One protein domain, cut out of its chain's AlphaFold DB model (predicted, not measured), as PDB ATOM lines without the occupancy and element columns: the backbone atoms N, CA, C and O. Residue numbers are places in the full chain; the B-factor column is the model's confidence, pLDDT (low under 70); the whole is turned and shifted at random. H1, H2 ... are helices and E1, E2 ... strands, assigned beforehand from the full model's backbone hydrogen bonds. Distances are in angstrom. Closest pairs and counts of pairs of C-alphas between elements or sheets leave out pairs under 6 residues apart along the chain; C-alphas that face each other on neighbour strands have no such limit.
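Overview. This is residues 37 to 141 of the 218 residues of the protein "DUF3304 domain-containing protein" of Ralstonia solanacearum (UniProt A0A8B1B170). Two sheets lie face to face as a sandwich, a strongly twisted one of four strands, E3 E2 E5 E6, and a smaller one of three, E1 E7 E8, with the strands of the one crossed at 46 degrees to those of the other. The sheets' edges come together on both sides, E1 with E3 and E6 with E8; E4 crosses close by the beginning of E1, at Ser 37, and also touches E3, and the short helix H1 lies at one far end, past the last residue of E5 and the first of E6. The printed part has 105 residues, in the order E1 E2 E3 E4 E5 H1 E6 E7 E8; the larger sheet is antiparallel throughout, the smaller mixed, and the class is mostly strand. It is compact, with a radius of gyration of the C-alphas of 14.0 A, yet elongated, spanning 46 by 26 by 21 A.

Arrangement. In the larger sheet, E5, residues 85 to 94, is antiparallel to E6, residues 107 to 114, at 152 degrees, with N 88 and O 111 2.8 A apart. On the other side of E5, E2, residues 46 to 53, is antiparallel to it at 157 degrees, with N 52 and O 89 at 2.8 A. E2 bends by 71 degrees at residue 49. It forms a hairpin with E3, residues 56 to 61, where N 58 and O 51 are 2.8 A apart. In the other sheet, E7, residues 124 to 130, is parallel to E1, residues 37 to 42, with N 41 and O 127 at 2.8 A. E7 also forms a hairpin with E8, residues 134 to 140, with N 126 and O 138 at 2.8 A. Between the sheets, the closest C-alphas of E1 and E3 are those of Ile 38 and Gly 58, 5.7 A apart; those of E6 and E8 are Val 113 and Val 135, at 6.8 A. E4, residues 71 to 77, pairs with no named strand; its C-alpha 73 is 5.0 A from that of Ser 37 in E1, their closest pair. H1, residues 101 to 104, only grazes the larger sheet with its residues 102 to 104; it is too short for an O i to N i+4 pair, and its one O i to N i+3 pair is within range.

Along the chain. E5, the longest strand, measures 28.4 A from C-alpha 85 at (-31.681, -6.461, 1.392) to C-alpha 94 at (-20.620, -14.129, 26.432). E6 measures 22.6 A, E8 19.6 A, E2 19.0 A, E4 18.4 A, E7 18.3 A, E1 16.6 A, E3 15.3 A and H1 5.8 A. E1 begins at C-alpha 37, (-41.511, -17.456, 9.901).

Size, cuts and confidence. The two C-alphas farthest apart are those of Gly 101 and Ser 119, 46.4 A. The printed part has no cut and no long link. Mean pLDDT of the printed part is 95.1, and no printed residue is under 70.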
ATOM      1  N   SER A  37     -41.879 -17.328   8.495       94.25
ATOM      2  CA  SER A  37     -41.511 -17.456   9.901       94.25
ATOM      3  C   SER A  37     -40.012 -17.236  10.066       94.25
ATOM      4  O   SER A  37     -39.222 -17.803   9.314       94.25
ATOM      5  N   ILE A  38     -39.613 -16.449  11.058       95.81
ATOM      6  CA  ILE A  38     -38.205 -16.184  11.349       95.81
ATOM      7  C   ILE A  38     -37.670 -17.303  12.246       95.81
ATOM      8  O   ILE A  38     -38.296 -17.664  13.247       95.81
ATOM      9  N   THR A  39     -36.514 -17.856  11.886       95.44
ATOM     10  CA  THR A  39     -35.754 -18.798  12.712       95.44
ATOM     11  C   THR A  39     -34.266 -18.472  12.629       95.44
ATOM     12  O   THR A  39     -33.784 -18.046  11.579       95.44
ATOM     13  N   SER A  40     -33.538 -18.630  13.733       96.62
ATOM     14  CA  SER A  40     -32.111 -18.312  13.810       96.62
ATOM     15  C   SER A  40     -31.244 -19.563  13.907       96.62
ATOM     16  O   SER A  40     -31.647 -20.579  14.479       96.62
ATOM     17  N   TYR A  41     -30.032 -19.450  13.372       98.12
ATOM     18  CA  TYR A  41     -28.930 -20.390  13.523       98.12
ATOM     19  C   TYR A  41     -27.679 -19.603  13.888       98.12
ATOM     20  O   TYR A  41     -27.180 -18.805  13.094       98.12
ATOM     21  N   ASN A  42     -27.181 -19.807  15.096       98.19
ATOM     22  CA  ASN A  42     -26.029 -19.096  15.611       98.19
ATOM     23  C   ASN A  42     -24.796 -19.995  15.553       98.19
ATOM     24  O   ASN A  42     -24.699 -20.981  16.271       98.19
ATOM     25  N   HIS A  43     -23.855 -19.636  14.684       98.19
ATOM     26  CA  HIS A  43     -22.584 -20.333  14.457       98.19
ATOM     27  C   HIS A  43     -21.443 -19.761  15.307       98.19
ATOM     28  O   HIS A  43     -20.269 -19.929  14.976       98.19
ATOM     29  N   THR A  44     -21.774 -19.016  16.360       98.12
ATOM     30  CA  THR A  44     -20.821 -18.262  17.176       98.12
ATOM     31  C   THR A  44     -20.895 -18.701  18.644       98.12
ATOM     32  O   THR A  44     -21.908 -19.282  19.049       98.12
ATOM     33  N   PRO A  45     -19.842 -18.439  19.446       97.62
ATOM     34  CA  PRO A  45     -19.823 -18.780  20.869       97.62
ATOM     35  C   PRO A  45     -20.643 -17.816  21.738       97.62
ATOM     36  O   PRO A  45     -20.875 -18.100  22.914       97.62
ATOM     37  N   ASP A  46     -21.087 -16.688  21.188       97.94
ATOM     38  CA  ASP A  46     -21.822 -15.669  21.927       97.94
ATOM     39  C   ASP A  46     -23.325 -15.937  21.925       97.94
ATOM     40  O   ASP A  46     -23.896 -16.466  20.968       97.94
ATOM     41  N   TYR A  47     -23.985 -15.519  22.999       97.69
ATOM     42  CA  TYR A  47     -25.428 -15.585  23.126       97.69
ATOM     43  C   TYR A  47     -26.066 -14.349  22.500       97.69
ATOM     44  O   TYR A  47     -25.692 -13.213  22.807       97.69
ATOM     45  N   ILE A  48     -27.078 -14.570  21.663       98.12
ATOM     46  CA  ILE A  48     -27.883 -13.503  21.075       98.12
ATOM     47  C   ILE A  48     -29.158 -13.367  21.889       98.12
ATOM     48  O   ILE A  48     -30.045 -14.216  21.813       98.12
ATOM     49  N   HIS A  49     -29.270 -12.284  22.658       96.88
ATOM     50  CA  HIS A  49     -30.446 -12.058  23.509       96.88
ATOM     51  C   HIS A  49     -31.672 -11.694  22.688       96.88
ATOM     52  O   HIS A  49     -32.779 -12.117  23.005       96.88
ATOM     53  N   GLN A  50     -31.464 -10.889  21.648       96.44
ATOM     54  CA  GLN A  50     -32.517 -10.460  20.748       96.44
ATOM     55  C   GLN A  50     -31.956 -10.086  19.386       96.44
ATOM     56  O   GLN A  50     -30.841  -9.567  19.283       96.44
ATOM     57  N   PHE A  51     -32.758 -10.299  18.350       97.56
ATOM     58  CA  PHE A  51     -32.473  -9.789  17.021       97.56
ATOM     59  C   PHE A  51     -33.741  -9.366  16.281       97.56
ATOM     60  O   PHE A  51     -34.852  -9.750  16.649       97.56
ATOM     61  N   TYR A  52     -33.550  -8.555  15.247       97.06
ATOM     62  CA  TYR A  52     -34.595  -7.942  14.441       97.06
ATOM     63  C   TYR A  52     -34.207  -7.978  12.965       97.06
ATOM     64  O   TYR A  52     -33.037  -7.763  12.645       97.06
ATOM     65  N   ILE A  53     -35.189  -8.205  12.095       97.12
ATOM     66  CA  ILE A  53     -35.072  -8.131  10.634       97.12
ATOM     67  C   ILE A  53     -36.093  -7.104  10.150       97.12
ATOM     68  O   ILE A  53     -37.284  -7.340  10.314       97.12
ATOM     69  N   ASP A  54     -35.643  -5.968   9.612       95.19
ATOM     70  CA  ASP A  54     -36.509  -4.835   9.240       95.19
ATOM     71  C   ASP A  54     -37.537  -4.506  10.340       95.19
ATOM     72  O   ASP A  54     -38.746  -4.496  10.129       95.19
ATOM     73  N   ASP A  55     -37.028  -4.319  11.562       92.19
ATOM     74  CA  ASP A  55     -37.788  -4.049  12.794       92.19
ATOM     75  C   ASP A  55     -38.729  -5.175  13.272       92.19
ATOM     76  O   ASP A  55     -39.255  -5.105  14.387       92.19
ATOM     77  N   ALA A  56     -38.871  -6.272  12.524       93.00
ATOM     78  CA  ALA A  56     -39.567  -7.468  12.987       93.00
ATOM     79  C   ALA A  56     -38.697  -8.241  13.987       93.00
ATOM     80  O   ALA A  56     -37.597  -8.686  13.656       93.00
ATOM     81  N   TRP A  57     -39.190  -8.422  15.216       94.06
ATOM     82  CA  TRP A  57     -38.491  -9.187  16.252       94.06
ATOM     83  C   TRP A  57     -38.369 -10.665  15.861       94.06
ATOM     84  O   TRP A  57     -39.347 -11.293  15.465       94.06
ATOM     85  N   GLY A  58     -37.165 -11.225  15.989       93.81
ATOM     86  CA  GLY A  58     -36.843 -12.585  15.555       93.81
ATOM     87  C   GLY A  58     -36.608 -13.595  16.681       93.81
ATOM     88  O   GLY A  58     -36.503 -14.790  16.405       93.81
ATOM     89  N   GLY A  59     -36.548 -13.156  17.940       93.88
ATOM     90  CA  GLY A  59     -36.259 -14.033  19.078       93.88
ATOM     91  C   GLY A  59     -34.832 -13.908  19.601       93.88
ATOM     92  O   GLY A  59     -34.163 -12.904  19.379       93.88
ATOM     93  N   ASN A  60     -34.383 -14.946  20.302       95.38
ATOM     94  CA  ASN A  60     -33.019 -15.115  20.800       95.38
ATOM     95  C   ASN A  60     -32.297 -16.241  20.038       95.38
ATOM     96  O   ASN A  60     -32.897 -16.932  19.208       95.38
ATOM     97  N   SER A  61     -31.003 -16.426  20.294       95.94
ATOM     98  CA  SER A  61     -30.242 -17.545  19.737       95.94
ATOM     99  C   SER A  61     -29.109 -17.976  20.666       95.94
ATOM    100  O   SER A  61     -28.240 -17.176  21.016       95.94
ATOM    101  N   PHE A  62     -29.114 -19.252  21.054       96.19
ATOM    102  CA  PHE A  62     -28.036 -19.853  21.840       96.19
ATOM    103  C   PHE A  62     -26.785 -20.069  20.994       96.19
ATOM    104  O   PHE A  62     -26.900 -20.333  19.800       96.19
ATOM    105  N   ALA A  63     -25.608 -19.969  21.611       97.31
ATOM    106  CA  ALA A  63     -24.348 -20.289  20.952       97.31
ATOM    107  C   ALA A  63     -24.370 -21.698  20.360       97.31
ATOM    108  O   ALA A  63     -24.845 -22.638  21.003       97.31
ATOM    109  N   TYR A  64     -23.876 -21.819  19.129       97.38
ATOM    110  CA  TYR A  64     -23.856 -23.068  18.362       97.38
ATOM    111  C   TYR A  64     -25.198 -23.817  18.343       97.38
ATOM    112  O   TYR A  64     -25.244 -25.046  18.338       97.38
ATOM    113  N   GLY A  65     -26.300 -23.070  18.340       94.31
ATOM    114  CA  GLY A  65     -27.653 -23.602  18.363       94.31
ATOM    115  C   GLY A  65     -28.559 -22.893  17.368       94.31
ATOM    116  O   GLY A  65     -28.212 -21.884  16.756       94.31
ATOM    117  N   GLY A  66     -29.755 -23.437  17.188       92.31
ATOM    118  CA  GLY A  66     -30.741 -22.842  16.301       92.31
ATOM    119  C   GLY A  66     -31.883 -23.777  15.948       92.31
ATOM    120  O   GLY A  66     -31.891 -24.955  16.316       92.31
ATOM    121  N   GLY A  67     -32.842 -23.241  15.202       81.25
ATOM    122  CA  GLY A  67     -34.056 -23.952  14.812       81.25
ATOM    123  C   GLY A  67     -35.057 -24.172  15.959       81.25
ATOM    124  O   GLY A  67     -34.930 -23.649  17.066       81.25
ATOM    125  N   GLY A  68     -36.110 -24.944  15.681       70.06
ATOM    126  CA  GLY A  68     -37.105 -25.403  16.663       70.06
ATOM    127  C   GLY A  68     -38.198 -24.395  17.033       70.06
ATOM    128  O   GLY A  68     -39.370 -24.767  17.072       70.06
ATOM    129  N   LYS A  69     -37.854 -23.125  17.276       73.88
ATOM    130  CA  LYS A  69     -38.831 -22.054  17.535       73.88
ATOM    131  C   LYS A  69     -38.940 -21.115  16.337       73.88
ATOM    132  O   LYS A  69     -37.950 -20.823  15.666       73.88
ATOM    133  N   PHE A  70     -40.163 -20.658  16.096       77.62
ATOM    134  CA  PHE A  70     -40.510 -19.751  15.013       77.62
ATOM    135  C   PHE A  70     -41.182 -18.513  15.591       77.62
ATOM    136  O   PHE A  70     -42.064 -18.632  16.446       77.62
ATOM    137  N   VAL A  71     -40.777 -17.340  15.109       81.62
ATOM    138  CA  VAL A  71     -41.456 -16.073  15.391       81.62
ATOM    139  C   VAL A  71     -42.138 -15.595  14.113       81.62
ATOM    140  O   VAL A  71     -41.543 -15.616  13.033       81.62
ATOM    141  N   CYS A  72     -43.409 -15.214  14.226       74.94
ATOM    142  CA  CYS A  72     -44.200 -14.715  13.108       74.94
ATOM    143  C   CYS A  72     -44.163 -13.181  13.059       74.94
ATOM    144  O   CYS A  72     -44.272 -12.543  14.100       74.94
ATOM    145  N   CYS A  73     -44.057 -12.536  11.901       79.38
ATOM    146  CA  CYS A  73     -43.669 -13.048  10.584       79.38
ATOM    147  C   CYS A  73     -42.959 -11.909   9.836       79.38
ATOM    148  O   CYS A  73     -43.367 -10.756   9.963       79.38
ATOM    149  N   LEU A  74     -41.947 -12.226   9.023       89.25
ATOM    150  CA  LEU A  74     -41.389 -11.261   8.072       89.25
ATOM    151  C   LEU A  74     -42.306 -11.180   6.847       89.25
ATOM    152  O   LEU A  74     -42.666 -12.221   6.293       89.25
ATOM    153  N   ILE A  75     -42.634  -9.966   6.405       92.00
ATOM    154  CA  ILE A  75     -43.255  -9.701   5.099       92.00
ATOM    155  C   ILE A  75     -42.139  -9.359   4.109       92.00
ATOM    156  O   ILE A  75     -41.338  -8.468   4.372       92.00
ATOM    157  N   TYR A  76     -42.083 -10.051   2.973       94.25
ATOM    158  CA  TYR A  76     -41.033  -9.873   1.965       94.25
ATOM    159  C   TYR A  76     -41.604  -9.994   0.539       94.25
ATOM    160  O   TYR A  76     -42.716 -10.498   0.377       94.25
ATOM    161  N   PRO A  77     -40.910  -9.514  -0.511       95.75
ATOM    162  CA  PRO A  77     -41.393  -9.626  -1.889       95.75
ATOM    163  C   PRO A  77     -41.609 -11.078  -2.325       95.75
ATOM    164  O   PRO A  77     -40.750 -11.926  -2.111       95.75
ATOM    165  N   GLU A  78     -42.714 -11.374  -3.004       95.06
ATOM    166  CA  GLU A  78     -42.971 -12.724  -3.524       95.06
ATOM    167  C   GLU A  78     -41.915 -13.143  -4.565       95.06
ATOM    168  O   GLU A  78     -41.491 -14.299  -4.625       95.06
ATOM    169  N   LYS A  79     -41.436 -12.179  -5.362       96.25
ATOM    170  CA  LYS A  79     -40.383 -12.367  -6.364       96.25
ATOM    171  C   LYS A  79     -39.105 -11.680  -5.914       96.25
ATOM    172  O   LYS A  79     -39.108 -10.484  -5.627       96.25
ATOM    173  N   TRP A  80     -38.010 -12.430  -5.899       98.06
ATOM    174  CA  TRP A  80     -36.691 -11.875  -5.624       98.06
ATOM    175  C   TRP A  80     -36.233 -10.945  -6.758       98.06
ATOM    176  O   TRP A  80     -36.479 -11.219  -7.936       98.06
ATOM    177  N   SER A  81     -35.513  -9.879  -6.413       96.94
ATOM    178  CA  SER A  81     -34.845  -8.986  -7.362       96.94
ATOM    179  C   SER A  81     -33.422  -8.637  -6.897       96.94
ATOM    180  O   SER A  81     -33.150  -8.628  -5.691       96.94
ATOM    181  N   PRO A  82     -32.492  -8.335  -7.826       97.75
ATOM    182  CA  PRO A  82     -31.156  -7.876  -7.462       97.75
ATOM    183  C   PRO A  82     -31.210  -6.642  -6.558       97.75
ATOM    184  O   PRO A  82     -31.940  -5.693  -6.839       97.75
ATOM    185  N   GLY A  83     -30.413  -6.654  -5.489       97.31
ATOM    186  CA  GLY A  83     -30.388  -5.578  -4.495       97.31
ATOM    187  C   GLY A  83     -31.411  -5.728  -3.365       97.31
ATOM    188  O   GLY A  83     -31.489  -4.840  -2.523       97.31
ATOM    189  N   LEU A  84     -32.166  -6.833  -3.302       98.19
ATOM    190  CA  LEU A  84     -33.024  -7.123  -2.155       98.19
ATOM    191  C   LEU A  84     -32.185  -7.332  -0.883       98.19
ATOM    192  O   LEU A  84     -31.398  -8.275  -0.782       98.19
ATOM    193  N   THR A  85     -32.382  -6.459   0.101       98.38
ATOM    194  CA  THR A  85     -31.681  -6.461   1.392       98.38
ATOM    195  C   THR A  85     -32.660  -6.293   2.545       98.38
ATOM    196  O   THR A  85     -33.725  -5.716   2.348       98.38
ATOM    197  N   ALA A  86     -32.248  -6.692   3.745       97.88
ATOM    198  CA  ALA A  86     -32.912  -6.352   4.998       97.88
ATOM    199  C   ALA A  86     -31.900  -5.804   6.010       97.88
ATOM    200  O   ALA A  86     -30.732  -6.207   6.035       97.88
ATOM    201  N   LYS A  87     -32.345  -4.893   6.870       98.44
ATOM    202  CA  LYS A  87     -31.585  -4.418   8.022       98.44
ATOM    203  C   LYS A  87     -31.703  -5.434   9.152       98.44
ATOM    204  O   LYS A  87     -32.795  -5.747   9.618       98.44
ATOM    205  N   VAL A  88     -30.562  -5.915   9.625       98.62
ATOM    206  CA  VAL A  88     -30.459  -6.851  10.741       98.62
ATOM    207  C   VAL A  88     -29.849  -6.136  11.932       98.62
ATOM    208  O   VAL A  88     -28.772  -5.553  11.820       98.62
ATOM    209  N   LYS A  89     -30.518  -6.203  13.083       98.56
ATOM    210  CA  LYS A  89     -29.986  -5.743  14.371       98.56
ATOM    211  C   LYS A  89     -29.961  -6.908  15.336       98.56
ATOM    212  O   LYS A  89     -30.946  -7.631  15.413       98.56
ATOM    213  N   TRP A  90     -28.889  -7.085  16.090       98.62
ATOM    214  CA  TRP A  90     -28.812  -8.146  17.091       98.62
ATOM    215  C   TRP A  90     -27.919  -7.741  18.246       98.62
ATOM    216  O   TRP A  90     -27.102  -6.831  18.115       98.62
ATOM    217  N   THR A  91     -28.085  -8.406  19.382       98.44
ATOM    218  CA  THR A  91     -27.165  -8.262  20.507       98.44
ATOM    219  C   THR A  91     -26.261  -9.475  20.640       98.44
ATOM    220  O   THR A  91     -26.666 -10.573  20.275       98.44
ATOM    221  N   THR A  92     -25.064  -9.300  21.196       98.38
ATOM    222  CA  THR A  92     -24.240 -10.419  21.676       98.38
ATOM    223  C   THR A  92     -23.736 -10.172  23.093       98.38
ATOM    224  O   THR A  92     -23.485  -9.033  23.483       98.38
ATOM    225  N   SER A  93     -23.594 -11.240  23.870       98.25
ATOM    226  CA  SER A  93     -22.761 -11.283  25.075       98.25
ATOM    227  C   SER A  93     -22.106 -12.657  25.176       98.25
ATOM    228  O   SER A  93     -22.525 -13.591  24.490       98.25
ATOM    229  N   SER A  94     -21.154 -12.812  26.093       97.50
ATOM    230  CA  SER A  94     -20.620 -14.129  26.432       97.50
ATOM    231  C   SER A  94     -21.752 -15.094  26.802       97.50
ATOM    232  O   SER A  94     -22.690 -14.716  27.512       97.50
ATOM    233  N   SER A  95     -21.651 -16.333  26.317       96.38
ATOM    234  CA  SER A  95     -22.528 -17.440  26.721       96.38
ATOM    235  C   SER A  95     -22.095 -18.099  28.033       96.38
ATOM    236  O   SER A  95     -22.835 -18.930  28.558       96.38
ATOM    237  N   ASP A  96     -20.913 -17.754  28.558       95.00
ATOM    238  CA  ASP A  96     -20.424 -18.286  29.830       95.00
ATOM    239  C   ASP A  96     -21.332 -17.802  30.974       95.00
ATOM    240  O   ASP A  96     -21.399 -16.594  31.230       95.00
ATOM    241  N   PRO A  97     -22.010 -18.702  31.711       90.06
ATOM    242  CA  PRO A  97     -22.859 -18.316  32.835       90.06
ATOM    243  C   PRO A  97     -22.075 -17.659  33.984       90.06
ATOM    244  O   PRO A  97     -22.677 -17.040  34.864       90.06
ATOM    245  N   ASN A  98     -20.748 -17.798  34.011       91.94
ATOM    246  CA  ASN A  98     -19.857 -17.148  34.968       91.94
ATOM    247  C   ASN A  98     -19.282 -15.818  34.464       91.94
ATOM    248  O   ASN A  98     -18.525 -15.181  35.207       91.94
ATOM    249  N   ALA A  99     -19.622 -15.391  33.243       93.75
ATOM    250  CA  ALA A  99     -19.181 -14.113  32.710       93.75
ATOM    251  C   ALA A  99     -19.601 -12.962  33.634       93.75
ATOM    252  O   ALA A  99     -20.698 -12.927  34.191       93.75
ATOM    253  N   THR A 100     -18.711 -11.986  33.785       94.12
ATOM    254  CA  THR A 100     -18.952 -10.773  34.573       94.12
ATOM    255  C   THR A 100     -18.435  -9.553  33.823       94.12
ATOM    256  O   THR A 100     -17.765  -9.673  32.795       94.12
ATOM    257  N   GLY A 101     -18.750  -8.360  34.327       96.25
ATOM    258  CA  GLY A 101     -18.285  -7.118  33.723       96.25
ATOM    259  C   GLY A 101     -18.868  -6.907  32.328       96.25
ATOM    260  O   GLY A 101     -20.053  -7.137  32.109       96.25
ATOM    261  N   ASP A 102     -18.038  -6.430  31.404       96.75
ATOM    262  CA  ASP A 102     -18.465  -6.073  30.050       96.75
ATOM    263  C   ASP A 102     -18.846  -7.285  29.187       96.75
ATOM    264  O   ASP A 102     -19.795  -7.216  28.411       96.75
ATOM    265  N   ALA A 103     -18.191  -8.430  29.396       95.94
ATOM    266  CA  ALA A 103     -18.472  -9.659  28.655       95.94
ATOM    267  C   ALA A 103     -19.891 -10.204  28.904       95.94
ATOM    268  O   ALA A 103     -20.446 -10.885  28.047       95.94
ATOM    269  N   ALA A 104     -20.485  -9.910  30.064       95.75
ATOM    270  CA  ALA A 104     -21.852 -10.313  30.400       95.75
ATOM    271  C   ALA A 104     -22.918  -9.331  29.884       95.75
ATOM    272  O   ALA A 104     -24.114  -9.618  29.961       95.75
ATOM    273  N   LYS A 105     -22.513  -8.152  29.395       97.62
ATOM    274  CA  LYS A 105     -23.443  -7.123  28.933       97.62
ATOM    275  C   LYS A 105     -23.797  -7.357  27.464       97.62
ATOM    276  O   LYS A 105     -22.910  -7.664  26.673       97.62
ATOM    277  N   PRO A 106     -25.073  -7.199  27.073       97.75
ATOM    278  CA  PRO A 106     -25.451  -7.237  25.668       97.75
ATOM    279  C   PRO A 106     -24.886  -6.034  24.901       97.75
ATOM    280  O   PRO A 106     -25.152  -4.887  25.261       97.75
ATOM    281  N   HIS A 107     -24.182  -6.300  23.803       98.19
ATOM    282  CA  HIS A 107     -23.661  -5.298  22.869       98.19
ATOM    283  C   HIS A 107     -24.450  -5.321  21.568       98.19
ATOM    284  O   HIS A 107     -24.691  -6.395  21.027       98.19
ATOM    285  N   TRP A 108     -24.862  -4.154  21.072       98.19
ATOM    286  CA  TRP A 108     -25.640  -4.042  19.837       98.19
ATOM    287  C   TRP A 108     -24.766  -4.071  18.586       98.19
ATOM    288  O   TRP A 108     -23.748  -3.388  18.508       98.19
ATOM    289  N   HIS A 109     -25.262  -4.777  17.577       98.31
ATOM    290  CA  HIS A 109     -24.719  -4.853  16.226       98.31
ATOM    291  C   HIS A 109     -25.806  -4.513  15.212       98.31
ATOM    292  O   HIS A 109     -26.997  -4.730  15.459       98.31
ATOM    293  N   GLU A 110     -25.392  -4.006  14.055       98.38
ATOM    294  CA  GLU A 110     -26.286  -3.691  12.947       98.38
ATOM    295  C   GLU A 110     -25.589  -3.921  11.602       98.38
ATOM    296  O   GLU A 110     -24.420  -3.574  11.433       98.38
ATOM    297  N   ALA A 111     -26.314  -4.485  10.637       98.38
ATOM    298  CA  ALA A 111     -25.856  -4.632   9.260       98.38
ATOM    299  C   ALA A 111     -27.033  -4.580   8.277       98.38
ATOM    300  O   ALA A 111     -28.125  -5.054   8.578       98.38
ATOM    301  N   VAL A 112     -26.798  -4.058   7.073       98.56
ATOM    302  CA  VAL A 112     -27.704  -4.249   5.931       98.56
ATOM    303  C   VAL A 112     -27.221  -5.473   5.167       98.56
ATOM    304  O   VAL A 112     -26.084  -5.510   4.698       98.56
ATOM    305  N   VAL A 113     -28.069  -6.494   5.084       98.56
ATOM    306  CA  VAL A 113     -27.697  -7.834   4.629       98.56
ATOM    307  C   VAL A 113     -28.518  -8.189   3.391       98.56
ATOM    308  O   VAL A 113     -29.741  -8.033   3.419       98.56
ATOM    309  N   PRO A 114     -27.898  -8.666   2.298       98.50
ATOM    310  CA  PRO A 114     -28.648  -9.174   1.157       98.50
ATOM    311  C   PRO A 114     -29.467 -10.404   1.552       98.50
ATOM    312  O   PRO A 114     -28.998 -11.270   2.291       98.50
ATOM    313  N   ILE A 115     -30.690 -10.482   1.032       98.44
ATOM    314  CA  ILE A 115     -31.481 -11.709   1.083       98.44
ATOM    315  C   ILE A 115     -31.057 -12.562  -0.106       98.44
ATOM    316  O   ILE A 115     -31.114 -12.107  -1.253       98.44
ATOM    317  N   ASP A 116     -30.629 -13.792   0.168       98.25
ATOM    318  CA  ASP A 116     -30.214 -14.731  -0.867       98.25
ATOM    319  C   ASP A 116     -31.315 -14.923  -1.912       98.25
ATOM    320  O   ASP A 116     -32.511 -14.916  -1.606       98.25
ATOM    321  N   GLN A 117     -30.901 -15.125  -3.162       97.75
ATOM    322  CA  GLN A 117     -31.833 -15.341  -4.256       97.75
ATOM    323  C   GLN A 117     -32.712 -16.572  -4.007       97.75
ATOM    324  O   GLN A 117     -32.215 -17.677  -3.796       97.75
ATOM    325  N   TYR A 118     -34.027 -16.381  -4.111       96.19
ATOM    326  CA  TYR A 118     -35.022 -17.448  -4.082       96.19
ATOM    327  C   TYR A 118     -35.820 -17.466  -5.390       96.19
ATOM    328  O   TYR A 118     -36.198 -16.429  -5.932       96.19
ATOM    329  N   SER A 119     -36.067 -18.667  -5.917       93.50
ATOM    330  CA  SER A 119     -36.843 -18.873  -7.150       93.50
ATOM    331  C   SER A 119     -38.354 -18.911  -6.912       93.50
ATOM    332  O   SER A 119     -39.129 -18.703  -7.842       93.50
ATOM    333  N   LYS A 120     -38.766 -19.179  -5.671       94.75
ATOM    334  CA  LYS A 120     -40.152 -19.185  -5.204       94.75
ATOM    335  C   LYS A 120     -40.208 -18.697  -3.751       94.75
ATOM    336  O   LYS A 120     -39.200 -18.834  -3.052       94.75
ATOM    337  N   PRO A 121     -41.358 -18.198  -3.275       94.06
ATOM    338  CA  PRO A 121     -41.556 -17.912  -1.860       94.06
ATOM    339  C   PRO A 121     -41.245 -19.126  -0.981       94.06
ATOM    340  O   PRO A 121     -41.560 -20.265  -1.333       94.06
ATOM    341  N   GLY A 122     -40.634 -18.862   0.170       94.00
ATOM    342  CA  GLY A 122     -40.392 -19.835   1.227       94.00
ATOM    343  C   GLY A 122     -41.183 -19.505   2.489       94.00
ATOM    344  O   GLY A 122     -41.456 -18.348   2.804       94.00
ATOM    345  N   THR A 123     -41.525 -20.537   3.245       93.06
ATOM    346  CA  THR A 123     -42.248 -20.411   4.520       93.06
ATOM    347  C   THR A 123     -41.356 -19.996   5.694       93.06
ATOM    348  O   THR A 123     -41.869 -19.670   6.768       93.06
ATOM    349  N   ARG A 124     -40.025 -19.995   5.519       93.88
ATOM    350  CA  ARG A 124     -39.047 -19.680   6.568       93.88
ATOM    351  C   ARG A 124     -37.999 -18.695   6.082       93.88
ATOM    352  O   ARG A 124     -37.429 -18.872   5.009       93.88
ATOM    353  N   LEU A 125     -37.697 -17.716   6.926       96.75
ATOM    354  CA  LEU A 125     -36.466 -16.952   6.874       96.75
ATOM    355  C   LEU A 125     -35.500 -17.580   7.874       96.75
ATOM    356  O   LEU A 125     -35.707 -17.501   9.084       96.75
ATOM    357  N   ASN A 126     -34.441 -18.180   7.354       97.31
ATOM    358  CA  ASN A 126     -33.345 -18.712   8.143       97.31
ATOM    359  C   ASN A 126     -32.284 -17.617   8.282       97.31
ATOM    360  O   ASN A 126     -31.680 -17.200   7.289       97.31
ATOM    361  N   VAL A 127     -32.083 -17.141   9.507       98.06
ATOM    362  CA  VAL A 127     -31.101 -16.112   9.856       98.06
ATOM    363  C   VAL A 127     -29.866 -16.800  10.413       98.06
ATOM    364  O   VAL A 127     -29.893 -17.331  11.522       98.06
ATOM    365  N   HIS A 128     -28.781 -16.802   9.648       98.56
ATOM    366  CA  HIS A 128     -27.508 -17.353  10.093       98.56
ATOM    367  C   HIS A 128     -26.623 -16.242  10.648       98.56
ATOM    368  O   HIS A 128     -26.198 -15.373   9.890       98.56
ATOM    369  N   PHE A 129     -26.309 -16.301  11.941       98.62
ATOM    370  CA  PHE A 129     -25.253 -15.498  12.556       98.62
ATOM    371  C   PHE A 129     -23.944 -16.270  12.451       98.62
ATOM    372  O   PHE A 129     -23.851 -17.399  12.927       98.62
ATOM    373  N   LEU A 130     -22.956 -15.689  11.780       98.44
ATOM    374  CA  LEU A 130     -21.703 -16.332  11.396       98.44
ATOM    375  C   LEU A 130     -20.509 -15.674  12.108       98.44
ATOM    376  O   LEU A 130     -20.583 -14.499  12.486       98.44
ATOM    377  N   PRO A 131     -19.376 -16.390  12.249       97.00
ATOM    378  CA  PRO A 131     -18.159 -15.820  12.815       97.00
ATOM    379  C   PRO A 131     -17.726 -14.517  12.128       97.00
ATOM    380  O   PRO A 131     -17.874 -14.343  10.914       97.00
ATOM    381  N   GLY A 132     -17.159 -13.599  12.916       95.44
ATOM    382  CA  GLY A 132     -16.708 -12.291  12.435       95.44
ATOM    383  C   GLY A 132     -17.838 -11.286  12.184       95.44
ATOM    384  O   GLY A 132     -17.678 -10.409  11.341       95.44
ATOM    385  N   GLY A 133     -18.982 -11.433  12.865       94.12
ATOM    386  CA  GLY A 133     -20.107 -10.491  12.776       94.12
ATOM    387  C   GLY A 133     -20.874 -10.547  11.452       94.12
ATOM    388  O   GLY A 133     -21.593  -9.612  11.111       94.12
ATOM    389  N   LYS A 134     -20.707 -11.626  10.680       97.94
ATOM    390  CA  LYS A 134     -21.391 -11.811   9.397       97.94
ATOM    391  C   LYS A 134     -22.786 -12.379   9.625       97.94
ATOM    392  O   LYS A 134     -22.989 -13.213  10.501       97.94
ATOM    393  N   VAL A 135     -23.731 -11.982   8.782       98.62
ATOM    394  CA  VAL A 135     -25.097 -12.512   8.789       98.62
ATOM    395  C   VAL A 135     -25.475 -12.942   7.376       98.62
ATOM    396  O   VAL A 135     -25.086 -12.286   6.410       98.62
ATOM    397  N   ARG A 136     -26.221 -14.042   7.245       98.62
ATOM    398  CA  ARG A 136     -26.790 -14.510   5.972       98.62
ATOM    399  C   ARG A 136     -28.285 -14.772   6.133       98.62
ATOM    400  O   ARG A 136     -28.699 -15.391   7.113       98.62
ATOM    401  N   LEU A 137     -29.078 -14.295   5.176       98.50
ATOM    402  CA  LEU A 137     -30.539 -14.364   5.189       98.50
ATOM    403  C   LEU A 137     -31.030 -15.259   4.056       98.50
ATOM    404  O   LEU A 137     -30.783 -14.967   2.888       98.50
ATOM    405  N   ILE A 138     -31.726 -16.344   4.398       98.12
ATOM    406  CA  ILE A 138     -32.127 -17.370   3.429       98.12
ATOM    407  C   ILE A 138     -33.611 -17.669   3.563       98.12
ATOM    408  O   ILE A 138     -34.055 -18.249   4.559       98.12
ATOM    409  N   VAL A 139     -34.365 -17.334   2.521       97.12
ATOM    410  CA  VAL A 139     -35.785 -17.671   2.418       97.12
ATOM    411  C   VAL A 139     -35.943 -19.025   1.730       97.12
ATOM    412  O   VAL A 139     -35.540 -19.203   0.584       97.12
ATOM    413  N   THR A 140     -36.514 -20.004   2.430       95.88
ATOM    414  CA  THR A 140     -36.771 -21.350   1.891       95.88
ATOM    415  C   THR A 140     -37.796 -22.099   2.749       95.88
ATOM    416  O   THR A 140     -38.147 -21.665   3.843       95.88
ATOM    417  N   ASP A 141     -38.291 -23.236   2.267       94.56
ATOM    418  CA  ASP A 141     -39.122 -24.154   3.055       94.56
ATOM    419  C   ASP A 141     -38.286 -25.105   3.923       94.56
ATOM    420  O   ASP A 141     -38.827 -25.803   4.777       94.56
TER     421      ASP A 141